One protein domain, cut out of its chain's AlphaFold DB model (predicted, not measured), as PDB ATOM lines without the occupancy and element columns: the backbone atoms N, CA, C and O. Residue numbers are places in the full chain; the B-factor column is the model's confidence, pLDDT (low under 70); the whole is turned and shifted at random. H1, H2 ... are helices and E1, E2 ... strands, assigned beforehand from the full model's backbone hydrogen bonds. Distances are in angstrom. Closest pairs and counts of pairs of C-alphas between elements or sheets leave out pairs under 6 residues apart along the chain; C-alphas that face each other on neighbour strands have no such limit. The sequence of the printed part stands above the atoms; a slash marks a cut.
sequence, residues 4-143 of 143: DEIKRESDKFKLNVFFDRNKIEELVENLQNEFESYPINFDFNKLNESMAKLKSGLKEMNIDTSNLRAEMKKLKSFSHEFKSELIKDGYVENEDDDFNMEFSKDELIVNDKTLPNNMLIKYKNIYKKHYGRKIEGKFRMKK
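AT A GLANCE: This is residues 4 to 143 of the 143 residues of an uncharacterized protein of Ignavibacteriales bacterium CG_4_9_14_3_um_filter_30_11 (UniProt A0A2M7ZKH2). The model is a long body with a small four-stranded sheet and H5, packed on it, at one end, and an open frame of H2, H3 and H4 at the other, H4 reaching across to H5. Residues 4 to 17, of which 4 to 15 belong to H1, stick out as an arm. The printed part has 140 residues, with five named helices and four named strands in the order H1 H2 E1 H3 H4 E2 E3 H5 E4; the sheet, E1 E4 E2 E3, is mixed, and the class is mixed, helices and strands. It is loose, with a radius of gyration of the C-alphas of 18.9 A, and spans 66 by 29 by 20 A.

HOW THE PARTS SIT: H1, residues 4 to 15, touches no helix. H2, residues 21 to 37, and H3, residues 44 to 60, are close but not clearly touching: their closest C-alphas, Ile 24 and Leu 54, are 7.5 A apart. H4, residues 66 to 88, is near both. With residues 74 to 82 alone it touches H5, residues 117 to 131, at a shallow tilt of 23 degrees, opposite ways; the closest C-alphas, Phe 78 and His 130, are 6.0 A apart. E1, residues 40 to 43, is parallel to E4, residues 138 to 142, with N 140 and O 40 at 2.7 A. E4 is antiparallel to E2, residues 100 to 104, with N 103 and O 139 at 2.7 A. E2 and E3, residues 108 to 110, form an antiparallel hairpin, with N 102 and O 109 at 2.8 A. E3, H5 and E4 form a split strand-helix-strand unit, E2 between its strands, with a left-handed crossover. H5 is on the sheet, in two layers. In H1 to H5 every O i to N i+4 pair is within hydrogen-bond range.

IN THESE COORDINATES: H1 begins at C-alpha 4 (165.421, 173.731, 63.196). H4 is 33.1 A long, H3 24.4 A. E4 ends at C-alpha 142 (155.908, 173.050, 109.707).

THE WHOLE: The two C-alphas farthest apart, Asp 4 and Asn 118, are 67.7 A apart. The printed part has no cut; the link H4 to E2 is long. pLDDT is under 70 in residues 4 to 69, 71 to 72 and 143.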
ATOM      1  N   ASP A   4     165.338 174.675  62.074       58.91
ATOM      2  CA  ASP A   4     165.421 173.731  63.196       58.91
ATOM      3  C   ASP A   4     166.647 173.957  64.097       58.91
ATOM      4  O   ASP A   4     166.622 173.652  65.288       58.91
ATOM      5  N   GLU A   5     167.718 174.522  63.543       49.91
ATOM      6  CA  GLU A   5     168.953 174.866  64.251       49.91
ATOM      7  C   GLU A   5     168.758 176.145  65.074       49.91
ATOM      8  O   GLU A   5     169.073 176.174  66.260       49.91
ATOM      9  N   ILE A   6     168.106 177.150  64.480       52.97
ATOM     10  CA  ILE A   6     167.724 178.406  65.145       52.97
ATOM     11  C   ILE A   6     166.703 178.142  66.257       52.97
ATOM     12  O   ILE A   6     166.783 178.745  67.325       52.97
ATOM     13  N   LYS A   7     165.764 177.210  66.052       51.34
ATOM     14  CA  LYS A   7     164.787 176.825  67.078       51.34
ATOM     15  C   LYS A   7     165.448 176.084  68.243       51.34
ATOM     16  O   LYS A   7     165.166 176.414  69.386       51.34
ATOM     17  N   ARG A   8     166.398 175.174  67.983       51.69
ATOM     18  CA  ARG A   8     167.193 174.515  69.041       51.69
ATOM     19  C   ARG A   8     168.084 175.485  69.809       51.69
ATOM     20  O   ARG A   8     168.207 175.343  71.023       51.69
ATOM     21  N   GLU A   9     168.705 176.449  69.137       49.03
ATOM     22  CA  GLU A   9     169.490 177.480  69.820       49.03
ATOM     23  C   GLU A   9     168.601 178.453  70.594       49.03
ATOM     24  O   GLU A   9     168.923 178.772  71.733       49.03
ATOM     25  N   SER A  10     167.439 178.836  70.058       42.47
ATOM     26  CA  SER A  10     166.439 179.630  70.778       42.47
ATOM     27  C   SER A  10     165.840 178.878  71.967       42.47
ATOM     28  O   SER A  10     165.559 179.518  72.975       42.47
ATOM     29  N   ASP A  11     165.658 177.560  71.890       45.38
ATOM     30  CA  ASP A  11     165.162 176.738  73.000       45.38
ATOM     31  C   ASP A  11     166.253 176.521  74.067       45.38
ATOM     32  O   ASP A  11     165.954 176.578  75.258       45.38
ATOM     33  N   LYS A  12     167.536 176.413  73.676       41.84
ATOM     34  CA  LYS A  12     168.683 176.508  74.604       41.84
ATOM     35  C   LYS A  12     168.765 177.881  75.276       41.84
ATOM     36  O   LYS A  12     169.002 177.962  76.478       41.84
ATOM     37  N   PHE A  13     168.531 178.959  74.528       33.53
ATOM     38  CA  PHE A  13     168.535 180.324  75.062       33.53
ATOM     39  C   PHE A  13     167.301 180.627  75.924       33.53
ATOM     40  O   PHE A  13     167.402 181.408  76.862       33.53
ATOM     41  N   LYS A  14     166.151 179.985  75.671       35.16
ATOM     42  CA  LYS A  14     164.958 180.058  76.534       35.16
ATOM     43  C   LYS A  14     165.127 179.274  77.834       35.16
ATOM     44  O   LYS A  14     164.597 179.701  78.856       35.16
ATOM     45  N   LEU A  15     165.895 178.182  77.827       31.47
ATOM     46  CA  LEU A  15     166.266 177.474  79.055       31.47
ATOM     47  C   LEU A  15     167.243 178.295  79.923       31.47
ATOM     48  O   LEU A  15     167.163 178.242  81.146       31.47
ATOM     49  N   ASN A  16     168.077 179.137  79.299       32.91
ATOM     50  CA  ASN A  16     168.970 180.089  79.978       32.91
ATOM     51  C   ASN A  16     168.249 181.241  80.708       32.91
ATOM     52  O   ASN A  16     168.911 182.062  81.338       32.91
ATOM     53  N   VAL A  17     166.915 181.330  80.647       33.56
ATOM     54  CA  VAL A  17     166.147 182.424  81.273       33.56
ATOM     55  C   VAL A  17     165.520 182.030  82.622       33.56
ATOM     56  O   VAL A  17     164.970 182.894  83.296       33.56
ATOM     57  N   PHE A  18     165.631 180.781  83.097       37.69
ATOM     58  CA  PHE A  18     164.919 180.373  84.326       37.69
ATOM     59  C   PHE A  18     165.743 180.141  85.594       37.69
ATOM     60  O   PHE A  18     165.151 179.852  86.632       37.69
ATOM     61  N   PHE A  19     167.058 180.348  85.568       43.84
ATOM     62  CA  PHE A  19     167.875 180.358  86.783       43.84
ATOM     63  C   PHE A  19     168.939 181.451  86.694       43.84
ATOM     64  O   PHE A  19     170.046 181.249  86.210       43.84
ATOM     65  N   ASP A  20     168.560 182.645  87.140       52.69
ATOM     66  CA  ASP A  20     169.473 183.767  87.323       52.69
ATOM     67  C   ASP A  20     170.540 183.371  88.353       52.69
ATOM     68  O   ASP A  20     170.219 183.017  89.490       52.69
ATOM     69  N   ARG A  21     171.811 183.399  87.948       48.12
ATOM     70  CA  ARG A  21     172.947 183.063  88.811       48.12
ATOM     71  C   ARG A  21     172.944 183.888  90.096       48.12
ATOM     72  O   ARG A  21     173.223 183.330  91.152       48.12
ATOM     73  N   ASN A  22     172.549 185.158  90.021       53.72
ATOM     74  CA  ASN A  22     172.459 186.024  91.195       53.72
ATOM     75  C   ASN A  22     171.373 185.537  92.162       53.72
ATOM     76  O   ASN A  22     171.569 185.579  93.367       53.72
ATOM     77  N   LYS A  23     170.263 184.988  91.647       52.84
ATOM     78  CA  LYS A  23     169.216 184.378  92.483       52.84
ATOM     79  C   LYS A  23     169.665 183.065  93.104       52.84
ATOM     80  O   LYS A  23     169.201 182.734  94.181       52.84
ATOM     81  N   ILE A  24     170.526 182.294  92.439       52.88
ATOM     82  CA  ILE A  24     171.107 181.077  93.025       52.88
ATOM     83  C   ILE A  24     172.106 181.439  94.122       52.88
ATOM     84  O   ILE A  24     172.074 180.820  95.179       52.88
ATOM     85  N   GLU A  25     172.969 182.424  93.880       51.88
ATOM     86  CA  GLU A  25     173.923 182.924  94.876       51.88
ATOM     87  C   GLU A  25     173.175 183.507  96.084       51.88
ATOM     88  O   GLU A  25     173.456 183.101  97.205       51.88
ATOM     89  N   GLU A  26     172.117 184.292  95.864       54.44
ATOM     90  CA  GLU A  26     171.208 184.773  96.912       54.44
ATOM     91  C   GLU A  26     170.492 183.623  97.641       54.44
ATOM     92  O   GLU A  26     170.355 183.654  98.856       54.44
ATOM     93  N   LEU A  27     170.057 182.566  96.946       49.81
ATOM     94  CA  LEU A  27     169.384 181.419  97.571       49.81
ATOM     95  C   LEU A  27     170.358 180.547  98.378       49.81
ATOM     96  O   LEU A  27     169.965 179.971  99.389       49.81
ATOM     97  N   VAL A  28     171.624 180.465  97.963       53.25
ATOM     98  CA  VAL A  28     172.700 179.794  98.707       53.25
ATOM     99  C   VAL A  28     173.133 180.629  99.909       53.25
ATOM    100  O   VAL A  28     173.258 180.062 100.992       53.25
ATOM    101  N   GLU A  29     173.302 181.944  99.757       52.25
ATOM    102  CA  GLU A  29     173.587 182.862 100.865       52.25
ATOM    103  C   GLU A  29     172.430 182.900 101.859       52.25
ATOM    104  O   GLU A  29     172.663 182.814 103.058       52.25
ATOM    105  N   ASN A  30     171.181 182.943 101.393       50.03
ATOM    106  CA  ASN A  30     170.010 182.867 102.260       50.03
ATOM    107  C   ASN A  30     169.953 181.522 102.975       50.03
ATOM    108  O   ASN A  30     169.802 181.522 104.186       50.03
ATOM    109  N   LEU A  31     170.179 180.390 102.299       52.25
ATOM    110  CA  LEU A  31     170.258 179.091 102.977       52.25
ATOM    111  C   LEU A  31     171.381 179.065 104.025       52.25
ATOM    112  O   LEU A  31     171.152 178.621 105.146       52.25
ATOM    113  N   GLN A  32     172.583 179.548 103.698       43.81
ATOM    114  CA  GLN A  32     173.722 179.601 104.625       43.81
ATOM    115  C   GLN A  32     173.448 180.513 105.831       43.81
ATOM    116  O   GLN A  32     173.632 180.089 106.970       43.81
ATOM    117  N   ASN A  33     172.933 181.720 105.597       41.69
ATOM    118  CA  ASN A  33     172.568 182.681 106.639       41.69
ATOM    119  C   ASN A  33     171.373 182.192 107.482       41.69
ATOM    120  O   ASN A  33     171.341 182.395 108.699       41.69
ATOM    121  N   GLU A  34     170.412 181.496 106.868       45.53
ATOM    122  CA  GLU A  34     169.289 180.842 107.547       45.53
ATOM    123  C   GLU A  34     169.778 179.716 108.463       45.53
ATOM    124  O   GLU A  34     169.280 179.599 109.581       45.53
ATOM    125  N   PHE A  35     170.794 178.942 108.062       46.91
ATOM    126  CA  PHE A  35     171.426 177.936 108.926       46.91
ATOM    127  C   PHE A  35     172.207 178.537 110.106       46.91
ATOM    128  O   PHE A  35     172.417 177.840 111.106       46.91
ATOM    129  N   GLU A  36     172.639 179.797 110.015       40.31
ATOM    130  CA  GLU A  36     173.541 180.412 110.996       40.31
ATOM    131  C   GLU A  36     172.876 181.398 111.976       40.31
ATOM    132  O   GLU A  36     173.420 181.553 113.071       40.31
ATOM    133  N   SER A  37     171.714 182.022 111.687       38.22
ATOM    134  CA  SER A  37     171.315 183.223 112.461       38.22
ATOM    135  C   SER A  37     169.851 183.434 112.914       38.22
ATOM    136  O   SER A  37     169.661 184.314 113.757       38.22
ATOM    137  N   TYR A  38     168.802 182.730 112.461       36.69
ATOM    138  CA  TYR A  38     167.406 183.125 112.800       36.69
ATOM    139  C   TYR A  38     166.447 181.963 113.129       36.69
ATOM    140  O   TYR A  38     166.713 180.837 112.733       36.69
ATOM    141  N   PRO A  39     165.326 182.196 113.860       40.44
ATOM    142  CA  PRO A  39     164.201 181.262 113.999       40.44
ATOM    143  C   PRO A  39     163.673 180.816 112.631       40.44
ATOM    144  O   PRO A  39     162.825 181.478 112.039       40.44
ATOM    145  N   ILE A  40     164.182 179.692 112.139       51.94
ATOM    146  CA  ILE A  40     163.886 179.192 110.792       51.94
ATOM    147  C   ILE A  40     162.482 178.601 110.774       51.94
ATOM    148  O   ILE A  40     162.167 177.862 111.690       51.94
ATOM    149  N   ASN A  41     161.643 178.892 109.781       48.59
ATOM    150  CA  ASN A  41     160.336 178.249 109.606       48.59
ATOM    151  C   ASN A  41     160.413 177.282 108.417       48.59
ATOM    152  O   ASN A  41     160.234 177.691 107.272       48.59
ATOM    153  N   PHE A  42     160.758 176.019 108.675       59.81
ATOM    154  CA  PHE A  42     160.979 175.028 107.620       59.81
ATOM    155  C   PHE A  42     159.702 174.282 107.239       59.81
ATOM    156  O   PHE A  42     159.210 173.472 108.021       59.81
ATOM    157  N   ASP A  43     159.248 174.485 106.001       62.75
ATOM    158  CA  ASP A  43     158.320 173.592 105.300       62.75
ATOM    159  C   ASP A  43     159.130 172.521 104.552       62.75
ATOM    160  O   ASP A  43     159.803 172.806 103.556       62.75
ATOM    161  N   PHE A  44     159.108 171.282 105.048       62.47
ATOM    162  CA  PHE A  44     159.936 170.197 104.506       62.47
ATOM    163  C   PHE A  44     159.559 169.785 103.085       62.47
ATOM    164  O   PHE A  44     160.430 169.357 102.318       62.47
ATOM    165  N   ASN A  45     158.286 169.920 102.718       61.59
ATOM    166  CA  ASN A  45     157.822 169.583 101.378       61.59
ATOM    167  C   ASN A  45     158.365 170.613 100.383       61.59
ATOM    168  O   ASN A  45     159.035 170.247  99.411       61.59
ATOM    169  N   LYS A  46     158.220 171.904 100.700       62.72
ATOM    170  CA  LYS A  46     158.775 172.992  99.879       62.72
ATOM    171  C   LYS A  46     160.296 172.986  99.832       62.72
ATOM    172  O   LYS A  46     160.872 173.281  98.782       62.72
ATOM    173  N   LEU A  47     160.959 172.628 100.931       63.28
ATOM    174  CA  LEU A  47     162.414 172.517 100.980       63.28
ATOM    175  C   LEU A  47     162.920 171.424 100.030       63.28
ATOM    176  O   LEU A  47     163.863 171.660  99.277       63.28
ATOM    177  N   ASN A  48     162.283 170.249 100.019       60.72
ATOM    178  CA  ASN A  48     162.664 169.155  99.120       60.72
ATOM    179  C   ASN A  48     162.504 169.543  97.644       60.72
ATOM    180  O   ASN A  48     163.404 169.280  96.841       60.72
ATOM    181  N   GLU A  49     161.397 170.194  97.286       62.66
ATOM    182  CA  GLU A  49     161.164 170.673  95.920       62.66
ATOM    183  C   GLU A  49     162.168 171.753  95.505       62.66
ATOM    184  O   GLU A  49     162.758 171.677  94.421       62.66
ATOM    185  N   SER A  50     162.398 172.737  96.375       59.00
ATOM    186  CA  SER A  50     163.359 173.821  96.141       59.00
ATOM    187  C   SER A  50     164.776 173.271  95.984       59.00
ATOM    188  O   SER A  50     165.517 173.696  95.101       59.00
ATOM    189  N   MET A  51     165.128 172.246  96.761       62.69
ATOM    190  CA  MET A  51     166.429 171.587  96.695       62.69
ATOM    191  C   MET A  51     166.610 170.747  95.427       62.69
ATOM    192  O   MET A  51     167.697 170.725  94.850       62.69
ATOM    193  N   ALA A  52     165.565 170.056  94.963       67.00
ATOM    194  CA  ALA A  52     165.620 169.310  93.708       67.00
ATOM    195  C   ALA A  52     165.893 170.248  92.521       67.00
ATOM    196  O   ALA A  52     166.750 169.954  91.682       67.00
ATOM    197  N   LYS A  53     165.224 171.408  92.508       64.31
ATOM    198  CA  LYS A  53     165.426 172.472  91.516       64.31
ATOM    199  C   LYS A  53     166.830 173.074  91.608       64.31
ATOM    200  O   LYS A  53     167.536 173.112  90.603       64.31
ATOM    201  N   LEU A  54     167.270 173.440  92.815       62.25
ATOM    202  CA  LEU A  54     168.604 173.989  93.072       62.25
ATOM    203  C   LEU A  54     169.712 173.030  92.617       62.25
ATOM    204  O   LEU A  54     170.640 173.430  91.922       62.25
ATOM    205  N   LYS A  55     169.592 171.738  92.937       63.47
ATOM    206  CA  LYS A  55     170.561 170.716  92.524       63.47
ATOM    207  C   LYS A  55     170.650 170.574  91.004       63.47
ATOM    208  O   LYS A  55     171.742 170.324  90.497       63.47
ATOM    209  N   SER A  56     169.530 170.696  90.290       65.94
ATOM    210  CA  SER A  56     169.537 170.657  88.823       65.94
ATOM    211  C   SER A  56     170.293 171.856  88.254       65.94
ATOM    212  O   SER A  56     171.228 171.659  87.483       65.94
ATOM    213  N   GLY A  57     169.975 173.069  88.721       62.12
ATOM    214  CA  GLY A  57     170.644 174.294  88.270       62.12
ATOM    215  C   GLY A  57     172.143 174.307  88.582       62.12
ATOM    216  O   GLY A  57     172.964 174.566  87.709       62.12
ATOM    217  N   LEU A  58     172.539 173.921  89.799       62.03
ATOM    218  CA  LEU A  58     173.954 173.889  90.195       62.03
ATOM    219  C   LEU A  58     174.767 172.837  89.423       62.03
ATOM    220  O   LEU A  58     175.942 173.062  89.130       62.03
ATOM    221  N   LYS A  59     174.146 171.703  89.064       66.88
ATOM    222  CA  LYS A  59     174.775 170.667  88.231       66.88
ATOM    223  C   LYS A  59     175.026 171.169  86.809       66.88
ATOM    224  O   LYS A  59     176.066 170.853  86.242       66.88
ATOM    225  N   GLU A  60     174.099 171.937  86.245       66.25
ATOM    226  CA  GLU A  60     174.257 172.555  84.920       66.25
ATOM    227  C   GLU A  60     175.367 173.619  84.908       66.25
ATOM    228  O   GLU A  60     176.026 173.811  83.889       66.25
ATOM    229  N   MET A  61     175.635 174.246  86.058       61.38
ATOM    230  CA  MET A  61     176.647 175.296  86.224       61.38
ATOM    231  C   MET A  61     178.031 174.795  86.679       61.38
ATOM    232  O   MET A  61     178.922 175.615  86.892       61.38
ATOM    233  N   ASN A  62     178.238 173.479  86.842       64.88
ATOM    234  CA  ASN A  62     179.484 172.887  87.368       64.88
ATOM    235  C   ASN A  62     179.952 173.474  88.722       64.88
ATOM    236  O   ASN A  62     181.148 173.507  89.012       64.88
ATOM    237  N   ILE A  63     179.023 173.919  89.571       63.84
ATOM    238  CA  ILE A  63     179.347 174.409  90.917       63.84
ATOM    239  C   ILE A  63     179.525 173.210  91.859       63.84
ATOM    240  O   ILE A  63     178.711 172.281  91.861       63.84
ATOM    241  N   ASP A  64     180.576 173.226  92.686       66.12
ATOM    242  CA  ASP A  64     180.747 172.218  93.732       66.12
ATOM    243  C   ASP A  64     179.676 172.387  94.818       66.12
ATOM    244  O   ASP A  64     179.597 173.395  95.517       66.12
ATOM    245  N   THR A  65     178.842 171.360  94.961       65.19
ATOM    246  CA  THR A  65     177.727 171.303  95.916       65.19
ATOM    247  C   THR A  65     177.940 170.255  97.001       65.19
ATOM    248  O   THR A  65     177.001 169.912  97.723       65.19
ATOM    249  N   SER A  66     179.152 169.711  97.123       69.12
ATOM    250  CA  SER A  66     179.493 168.656  98.082       69.12
ATOM    251  C   SER A  66     179.140 169.040  99.525       69.12
ATOM    252  O   SER A  66     178.448 168.276 100.205       69.12
ATOM    253  N   ASN A  67     179.510 170.250  99.952       60.84
ATOM    254  CA  ASN A  67     179.211 170.774 101.288       60.84
ATOM    255  C   ASN A  67     177.707 170.975 101.516       60.84
ATOM    256  O   ASN A  67     177.165 170.475 102.499       60.84
ATOM    257  N   LEU A  68     177.009 171.609 100.568       64.06
ATOM    258  CA  LEU A  68     175.553 171.775 100.628       64.06
ATOM    259  C   LEU A  68     174.845 170.416 100.726       64.06
ATOM    260  O   LEU A  68     173.943 170.222 101.536       64.06
ATOM    261  N   ARG A  69     175.287 169.428  99.943       69.25
ATOM    262  CA  ARG A  69     174.737 168.069  99.975       69.25
ATOM    263  C   ARG A  69     174.965 167.386 101.323       69.25
ATOM    264  O   ARG A  69     174.093 166.633 101.764       69.25
ATOM    265  N   ALA A  70     176.112 167.613 101.957       70.94
ATOM    266  CA  ALA A  70     176.421 167.072 103.276       70.94
ATOM    267  C   ALA A  70     175.527 167.692 104.362       70.94
ATOM    268  O   ALA A  70     174.914 166.949 105.130       70.94
ATOM    269  N   GLU A  71     175.383 169.019 104.376       67.56
ATOM    270  CA  GLU A  71     174.512 169.727 105.324       67.56
ATOM    271  C   GLU A  71     173.037 169.349 105.134       67.56
ATOM    272  O   GLU A  71     172.343 169.029 106.098       67.56
ATOM    273  N   MET A  72     172.575 169.212 103.890       69.62
ATOM    274  CA  MET A  72     171.216 168.737 103.608       69.62
ATOM    275  C   MET A  72     170.974 167.303 104.073       69.62
ATOM    276  O   MET A  72     169.891 166.976 104.564       69.62
ATOM    277  N   LYS A  73     171.975 166.429 103.937       76.75
ATOM    278  CA  LYS A  73     171.882 165.063 104.458       76.75
ATOM    279  C   LYS A  73     171.751 165.078 105.981       76.75
ATOM    280  O   LYS A  73     170.898 164.360 106.499       76.75
ATOM    281  N   LYS A  74     172.532 165.913 106.679       77.19
ATOM    282  CA  LYS A  74     172.415 166.093 108.135       77.19
ATOM    283  C   LYS A  74     171.036 166.623 108.524       77.19
ATOM    284  O   LYS A  74     170.393 166.002 109.362       77.19
ATOM    285  N   LEU A  75     170.541 167.682 107.876       76.69
ATOM    286  CA  LEU A  75     169.216 168.248 108.156       76.69
ATOM    287  C   LEU A  75     168.100 167.215 107.958       76.69
ATOM    288  O   LEU A  75     167.221 167.079 108.809       76.69
ATOM    289  N   LYS A  76     168.144 166.446 106.863       76.69
ATOM    290  CA  LYS A  76     167.154 165.397 106.591       76.69
ATOM    291  C   LYS A  76     167.196 164.295 107.648       76.69
ATOM    292  O   LYS A  76     166.145 163.878 108.130       76.69
ATOM    293  N   SER A  77     168.390 163.839 108.023       83.31
ATOM    294  CA  SER A  77     168.565 162.829 109.070       83.31
ATOM    295  C   SER A  77     168.106 163.328 110.440       83.31
ATOM    296  O   SER A  77     167.387 162.604 111.125       83.31
ATOM    297  N   PHE A  78     168.455 164.563 110.806       84.12
ATOM    298  CA  PHE A  78     167.992 165.211 112.029       84.12
ATOM    299  C   PHE A  78     166.467 165.268 112.079       84.12
ATOM    300  O   PHE A  78     165.872 164.804 113.043       84.12
ATOM    301  N   SER A  79     165.835 165.774 111.024       80.44
ATOM    302  CA  SER A  79     164.387 166.017 111.002       80.44
ATOM    303  C   SER A  79     163.587 164.720 110.990       80.44
ATOM    304  O   SER A  79     162.551 164.624 111.643       80.44
ATOM    305  N   HIS A  80     164.095 163.696 110.300       85.19
ATOM    306  CA  HIS A  80     163.504 162.363 110.326       85.19
ATOM    307  C   HIS A  80     163.581 161.732 111.724       85.19
ATOM    308  O   HIS A  80     162.563 161.268 112.231       85.19
ATOM    309  N   GLU A  81     164.751 161.759 112.377       90.00
ATOM    310  CA  GLU A  81     164.892 161.241 113.747       90.00
ATOM    311  C   GLU A  81     164.031 162.038 114.733       90.00
ATOM    312  O   GLU A  81     163.319 161.447 115.539       90.00
ATOM    313  N   PHE A  82     164.028 163.367 114.625       89.25
ATOM    314  CA  PHE A  82     163.222 164.240 115.474       89.25
ATOM    315  C   PHE A  82     161.727 163.919 115.349       89.25
ATOM    316  O   PHE A  82     161.064 163.714 116.364       89.25
ATOM    317  N   LYS A  83     161.197 163.818 114.120       86.81
ATOM    318  CA  LYS A  83     159.784 163.473 113.896       86.81
ATOM    319  C   LYS A  83     159.461 162.064 114.396       86.81
ATOM    320  O   LYS A  83     158.441 161.879 115.050       86.81
ATOM    321  N   SER A  84     160.323 161.085 114.119       90.38
ATOM    322  CA  SER A  84     160.118 159.707 114.578       90.38
ATOM    323  C   SER A  84     159.995 159.635 116.101       90.38
ATOM    324  O   SER A  84     159.116 158.951 116.619       90.38
ATOM    325  N   GLU A  85     160.830 160.381 116.826       93.81
ATOM    326  CA  GLU A  85     160.749 160.444 118.284       93.81
ATOM    327  C   GLU A  85     159.489 161.167 118.773       93.81
ATOM    328  O   GLU A  85     158.880 160.698 119.731       93.81
ATOM    329  N   LEU A  86     159.035 162.225 118.089       91.69
ATOM    330  CA  LEU A  86     157.770 162.893 118.425       91.69
ATOM    331  C   LEU A  86     156.565 161.961 118.285       91.69
ATOM    332  O   LEU A  86     155.659 162.019 119.116       91.69
ATOM    333  N   ILE A  87     156.571 161.097 117.268       90.81
ATOM    334  CA  ILE A  87     155.524 160.091 117.060       90.81
ATOM    335  C   ILE A  87     155.563 159.042 118.172       90.81
ATOM    336  O   ILE A  87     154.547 158.765 118.804       90.81
ATOM    337  N   LYS A  88     156.748 158.501 118.478       93.69
ATOM    338  CA  LYS A  88     156.917 157.517 119.565       93.69
ATOM    339  C   LYS A  88     156.505 158.068 120.927       93.69
ATOM    340  O   LYS A  88     155.963 157.328 121.741       93.69
ATOM    341  N   ASP A  89     156.779 159.345 121.172       93.25
ATOM    342  CA  ASP A  89     156.427 160.023 122.418       93.25
ATOM    343  C   ASP A  89     154.949 160.472 122.461       93.25
ATOM    344  O   ASP A  89     154.496 160.969 123.493       93.25
ATOM    345  N   GLY A  90     154.192 160.300 121.368       92.19
ATOM    346  CA  GLY A  90     152.762 160.611 121.288       92.19
ATOM    347  C   GLY A  90     152.429 162.099 121.127       92.19
ATOM    348  O   GLY A  90     151.327 162.515 121.482       92.19
ATOM    349  N   TYR A  91     153.364 162.916 120.633       90.44
ATOM    350  CA  TYR A  91     153.138 164.347 120.355       90.44
ATOM    351  C   TYR A  91     152.697 164.628 118.911       90.44
ATOM    352  O   TYR A  91     152.204 165.717 118.623       90.44
ATOM    353  N   VAL A  92     152.883 163.657 118.019       89.44
ATOM    354  CA  VAL A  92     152.400 163.636 116.632       89.44
ATOM    355  C   VAL A  92     151.812 162.245 116.403       89.44
ATOM    356  O   VAL A  92     152.411 161.277 116.863       89.44
ATOM    357  N   GLU A  93     150.656 162.110 115.752       84.31
ATOM    358  CA  GLU A  93     150.015 160.791 115.640       84.31
ATOM    359  C   GLU A  93     150.709 159.936 114.574       84.31
ATOM    360  O   GLU A  93     151.032 158.778 114.835       84.31
ATOM    361  N   ASN A  94     151.004 160.510 113.401       81.38
ATOM    362  CA  ASN A  94     151.522 159.766 112.250       81.38
ATOM    363  C   ASN A  94     152.612 160.504 111.445       81.38
ATOM    364  O   ASN A  94     152.848 161.712 111.555       81.38
ATOM    365  N   GLU A  95     153.297 159.761 110.567       73.81
ATOM    366  CA  GLU A  95     154.328 160.314 109.675       73.81
ATOM    367  C   GLU A  95     153.786 161.338 108.673       73.81
ATOM    368  O   GLU A  95     154.531 162.240 108.263       73.81
ATOM    369  N   ASP A  96     152.507 161.255 108.328       76.25
ATOM    370  CA  ASP A  96     151.865 162.127 107.345       76.25
ATOM    371  C   ASP A  96     151.165 163.336 107.953       76.25
ATOM    372  O   ASP A  96     150.856 164.262 107.214       76.25
ATOM    373  N   ASP A  97     151.025 163.391 109.279       74.44
ATOM    374  CA  ASP A  97     150.342 164.511 109.911       74.44
ATOM    375  C   ASP A  97     151.129 165.809 109.766       74.44
ATOM    376  O   ASP A  97     152.362 165.852 109.959       74.44
ATOM    377  N   ASP A  98     150.355 166.854 109.494       78.19
ATOM    378  CA  ASP A  98     150.761 168.237 109.627       78.19
ATOM    379  C   ASP A  98     151.040 168.525 111.101       78.19
ATOM    380  O   ASP A  98     150.286 168.142 112.002       78.19
ATOM    381  N   PHE A  99     152.143 169.212 111.365       80.25
ATOM    382  CA  PHE A  99     152.451 169.649 112.719       80.25
ATOM    383  C   PHE A  99     153.307 170.897 112.708       80.25
ATOM    384  O   PHE A  99     154.142 171.103 111.823       80.25
ATOM    385  N   ASN A 100     153.110 171.711 113.739       84.50
ATOM    386  CA  ASN A 100     153.919 172.888 113.994       84.50
ATOM    387  C   ASN A 100     154.841 172.599 115.168       84.50
ATOM    388  O   ASN A 100     154.408 172.102 116.207       84.50
ATOM    389  N   MET A 101     156.108 172.947 115.018       85.62
ATOM    390  CA  MET A 101     157.101 172.788 116.061       85.62
ATOM    391  C   MET A 101     157.918 174.060 116.208       85.62
ATOM    392  O   MET A 101     158.364 174.627 115.214       85.62
ATOM    393  N   GLU A 102     158.189 174.447 117.448       89.25
ATOM    394  CA  GLU A 102     159.186 175.453 117.789       89.25
ATOM    395  C   GLU A 102     160.159 174.882 118.821       89.25
ATOM    396  O   GLU A 102     159.768 174.485 119.911       89.25
ATOM    397  N   PHE A 103     161.441 174.839 118.486       86.06
ATOM    398  CA  PHE A 103     162.486 174.235 119.297       86.06
ATOM    399  C   PHE A 103     163.601 175.240 119.560       86.06
ATOM    400  O   PHE A 103     164.140 175.837 118.631       86.06
ATOM    401  N   SER A 104     163.963 175.440 120.819       88.44
ATOM    402  CA  SER A 104     165.034 176.347 121.218       88.44
ATOM    403  C   SER A 104     165.892 175.746 122.327       88.44
ATOM    404  O   SER A 104     165.712 174.604 122.770       88.44
ATOM    405  N   LYS A 105     166.849 176.539 122.814       89.25
ATOM    406  CA  LYS A 105     167.614 176.192 124.010       89.25
ATOM    407  C   LYS A 105     166.750 176.128 125.276       89.25
ATOM    408  O   LYS A 105     167.175 175.472 126.220       89.25
ATOM    409  N   ASP A 106     165.586 176.766 125.321       93.38
ATOM    410  CA  ASP A 106     164.800 176.921 126.555       93.38
ATOM    411  C   ASP A 106     163.485 176.138 126.522       93.38
ATOM    412  O   ASP A 106     163.009 175.703 127.565       93.38
ATOM    413  N   GLU A 107     162.932 175.891 125.336       95.00
ATOM    414  CA  GLU A 107     161.611 175.285 125.180       95.00
ATOM    415  C   GLU A 107     161.509 174.430 123.915       95.00
ATOM    416  O   GLU A 107     162.254 174.596 122.946       95.00
ATOM    417  N   LEU A 108     160.557 173.501 123.942       93.94
ATOM    418  CA  LEU A 108     160.102 172.755 122.781       93.94
ATOM    419  C   LEU A 108     158.579 172.807 122.783       93.94
ATOM    420  O   LEU A 108     157.954 172.361 123.738       93.94
ATOM    421  N   ILE A 109     158.000 173.357 121.730       93.25
ATOM    422  CA  ILE A 109     156.562 173.480 121.527       93.25
ATOM    423  C   ILE A 109     156.209 172.623 120.320       93.25
ATOM    424  O   ILE A 109     156.865 172.730 119.285       93.25
ATOM    425  N   VAL A 110     155.198 171.771 120.452       92.06
ATOM    426  CA  VAL A 110     154.661 170.950 119.360       92.06
ATOM    427  C   VAL A 110     153.150 171.093 119.385       92.06
ATOM    428  O   VAL A 110     152.543 170.852 120.426       92.06
ATOM    429  N   ASN A 111     152.550 171.509 118.268       89.94
ATOM    430  CA  ASN A 111     151.111 171.770 118.147       89.94
ATOM    431  C   ASN A 111     150.582 172.629 119.312       89.94
ATOM    432  O   ASN A 111     149.675 172.231 120.038       89.94
ATOM    433  N   ASP A 112     151.241 173.772 119.533       90.44
ATOM    434  CA  ASP A 112     150.948 174.755 120.591       90.44
ATOM    435  C   ASP A 112     151.089 174.242 122.037       90.44
ATOM    436  O   ASP A 112     150.817 174.966 122.996       90.44
ATOM    437  N   LYS A 113     151.581 173.013 122.226       93.75
ATOM    438  CA  LYS A 113     151.834 172.423 123.539       93.75
ATOM    439  C   LYS A 113     153.318 172.469 123.872       93.75
ATOM    440  O   LYS A 113     154.135 171.844 123.197       93.75
ATOM    441  N   THR A 114     153.669 173.160 124.953       96.38
ATOM    442  CA  THR A 114     155.029 173.123 125.502       96.38
ATOM    443  C   THR A 114     155.307 171.750 126.109       96.38
ATOM    444  O   THR A 114     154.582 171.270 126.986       96.38
ATOM    445  N   LEU A 115     156.367 171.107 125.634       95.38
ATOM    446  CA  LEU A 115     156.824 169.814 126.112       95.38
ATOM    447  C   LEU A 115     157.563 169.966 127.451       95.38
ATOM    448  O   LEU A 115     158.260 170.959 127.676       95.38
ATOM    449  N   PRO A 116     157.455 168.972 128.347       96.50
ATOM    450  CA  PRO A 116     158.119 169.011 129.643       96.50
ATOM    451  C   PRO A 116     159.653 168.954 129.518       96.50
ATOM    452  O   PRO A 116     160.211 168.456 128.539       96.50
ATOM    453  N   ASN A 117     160.358 169.424 130.554       95.69
ATOM    454  CA  ASN A 117     161.823 169.565 130.547       95.69
ATOM    455  C   ASN A 117     162.589 168.268 130.241       95.69
ATOM    456  O   ASN A 117     163.638 168.310 129.598       95.69
ATOM    457  N   ASN A 118     162.086 167.112 130.679       94.31
ATOM    458  CA  ASN A 118     162.694 165.817 130.357       94.31
ATOM    459  C   ASN A 118     162.685 165.547 128.842       94.31
ATOM    460  O   ASN A 118     163.683 165.068 128.302       94.31
ATOM    461  N   MET A 119     161.607 165.919 128.151       96.69
ATOM    462  CA  MET A 119     161.527 165.836 126.695       96.69
ATOM    463  C   MET A 119     162.448 166.863 126.047       96.69
ATOM    464  O   MET A 119     163.241 166.504 125.182       96.69
ATOM    465  N   LEU A 120     162.461 168.111 126.521       94.56
ATOM    466  CA  LEU A 120     163.393 169.123 126.013       94.56
ATOM    467  C   LEU A 120     164.861 168.647 126.053       94.56
ATOM    468  O   LEU A 120     165.609 168.849 125.095       94.56
ATOM    469  N   ILE A 121     165.280 167.982 127.136       95.62
ATOM    470  CA  ILE A 121     166.626 167.397 127.260       95.62
ATOM    471  C   ILE A 121     166.859 166.311 126.200       95.62
ATOM    472  O   ILE A 121     167.906 166.315 125.547       95.62
ATOM    473  N   LYS A 122     165.889 165.412 125.991       96.25
ATOM    474  CA  LYS A 122     165.947 164.371 124.953       96.25
ATOM    475  C   LYS A 122     166.171 164.983 123.566       96.25
ATOM    476  O   LYS A 122     167.133 164.623 122.886       96.25
ATOM    477  N   TYR A 123     165.358 165.959 123.172       94.19
ATOM    478  CA  TYR A 123     165.442 166.576 121.843       94.19
ATOM    479  C   TYR A 123     166.707 167.432 121.645       94.19
ATOM    480  O   TYR A 123     167.290 167.439 120.557       94.19
ATOM    481  N   LYS A 124     167.242 168.051 122.706       93.00
ATOM    482  CA  LYS A 124     168.587 168.668 122.685       93.00
ATOM    483  C   LYS A 124     169.697 167.656 122.412       93.00
ATOM    484  O   LYS A 124     170.649 167.982 121.701       93.00
ATOM    485  N   ASN A 125     169.587 166.441 122.943       94.94
ATOM    486  CA  ASN A 125     170.563 165.386 122.672       94.94
ATOM    487  C   ASN A 125     170.500 164.919 121.213       94.94
ATOM    488  O   ASN A 125     171.553 164.708 120.613       94.94
ATOM    489  N   ILE A 126     169.303 164.842 120.619       91.69
ATOM    490  CA  ILE A 126     169.137 164.562 119.181       91.69
ATOM    491  C   ILE A 126     169.822 165.654 118.351       91.69
ATOM    492  O   ILE A 126     170.634 165.346 117.481       91.69
ATOM    493  N   TYR A 127     169.594 166.932 118.661       88.12
ATOM    494  CA  TYR A 127     170.286 168.030 117.975       88.12
ATOM    495  C   TYR A 127     171.812 167.913 118.092       88.12
ATOM    496  O   TYR A 127     172.526 167.946 117.088       88.12
ATOM    497  N   LYS A 128     172.328 167.698 119.308       89.75
ATOM    498  CA  LYS A 128     173.769 167.549 119.544       89.75
ATOM    499  C   LYS A 128     174.364 166.360 118.789       89.75
ATOM    500  O   LYS A 128     175.485 166.465 118.300       89.75
ATOM    501  N   LYS A 129     173.631 165.252 118.668       91.12
ATOM    502  CA  LYS A 129     174.047 164.068 117.905       91.12
ATOM    503  C   LYS A 129     174.265 164.388 116.422       91.12
ATOM    504  O   LYS A 129     175.238 163.910 115.851       91.12
ATOM    505  N   HIS A 130     173.397 165.197 115.812       84.50
ATOM    506  CA  HIS A 130     173.480 165.525 114.379       84.50
ATOM    507  C   HIS A 130     174.438 166.677 114.062       84.50
ATOM    508  O   HIS A 130     175.121 166.635 113.040       84.50
ATOM    509  N   TYR A 131     174.520 167.683 114.934       80.44
ATOM    510  CA  TYR A 131     175.286 168.910 114.670       80.44
ATOM    511  C   TYR A 131     176.582 169.032 115.482       80.44
ATOM    512  O   TYR A 131     177.337 169.979 115.288       80.44
ATOM    513  N   GLY A 132     176.843 168.122 116.425       84.50
ATOM    514  CA  GLY A 132     178.036 168.140 117.283       84.50
ATOM    515  C   GLY A 132     178.077 169.280 118.311       84.50
ATOM    516  O   GLY A 132     178.998 169.345 119.122       84.50
ATOM    517  N   ARG A 133     177.072 170.163 118.319       83.94
ATOM    518  CA  ARG A 133     176.982 171.361 119.167       83.94
ATOM    519  C   ARG A 133     175.619 171.469 119.844       83.94
ATOM    520  O   ARG A 133     174.669 170.796 119.454       83.94
ATOM    521  N   LYS A 134     175.523 172.297 120.885       83.38
ATOM    522  CA  LYS A 134     174.235 172.610 121.521       83.38
ATOM    523  C   LYS A 134     173.429 173.542 120.615       83.38
ATOM    524  O   LYS A 134     174.001 174.286 119.824       83.38
ATOM    525  N   ILE A 135     172.106 173.482 120.735       79.94
ATOM    526  CA  ILE A 135     171.237 174.483 120.123       79.94
ATOM    527  C   ILE A 135     171.376 175.791 120.905       79.94
ATOM    528  O   ILE A 135     171.233 175.803 122.127       79.94
ATOM    529  N   GLU A 136     171.686 176.873 120.200       77.00
ATOM    530  CA  GLU A 136     171.750 178.228 120.765       77.00
ATOM    531  C   GLU A 136     170.670 179.142 120.174       77.00
ATOM    532  O   GLU A 136     170.221 180.071 120.841       77.00
ATOM    533  N   GLY A 137     170.208 178.831 118.958       76.38
ATOM    534  CA  GLY A 137     169.123 179.528 118.276       76.38
ATOM    535  C   GLY A 137     167.746 178.899 118.496       76.38
ATOM    536  O   GLY A 137     167.507 178.133 119.435       76.38
ATOM    537  N   LYS A 138     166.829 179.233 117.588       74.88
ATOM    538  CA  LYS A 138     165.475 178.684 117.521       74.88
ATOM    539  C   LYS A 138     165.283 178.027 116.156       74.88
ATOM    540  O   LYS A 138     165.741 178.540 115.145       74.88
ATOM    541  N   PHE A 139     164.610 176.892 116.134       71.50
ATOM    542  CA  PHE A 139     164.290 176.118 114.948       71.50
ATOM    543  C   PHE A 139     162.783 175.912 114.936       71.50
ATOM    544  O   PHE A 139     162.221 175.443 115.922       71.50
ATOM    545  N   ARG A 140     162.111 176.284 113.855       76.06
ATOM    546  CA  ARG A 140     160.688 176.026 113.661       76.06
ATOM    547  C   ARG A 140     160.496 175.133 112.454       76.06
ATOM    548  O   ARG A 140     161.207 175.218 111.453       76.06
ATOM    549  N   MET A 141     159.521 174.258 112.567       71.88
ATOM    550  CA  MET A 141     159.195 173.314 111.522       71.88
ATOM    551  C   MET A 141     157.697 173.262 111.363       71.88
ATOM    552  O   MET A 141     156.966 173.201 112.351       71.88
ATOM    553  N   LYS A 142     157.278 173.271 110.109       70.31
ATOM    554  CA  LYS A 142     155.908 173.050 109.707       70.31
ATOM    555  C   LYS A 142     155.909 171.915 108.695       70.31
ATOM    556  O   LYS A 142     156.684 171.939 107.740       70.31
ATOM    557  N   LYS A 143     155.098 170.897 108.937       64.12
ATOM    558  CA  LYS A 143     154.716 169.947 107.895       64.12
ATOM    559  C   LYS A 143     153.280 170.241 107.510       64.12
ATOM    560  O   LYS A 143     152.525 170.564 108.457       64.12
TER     561      LYS A 143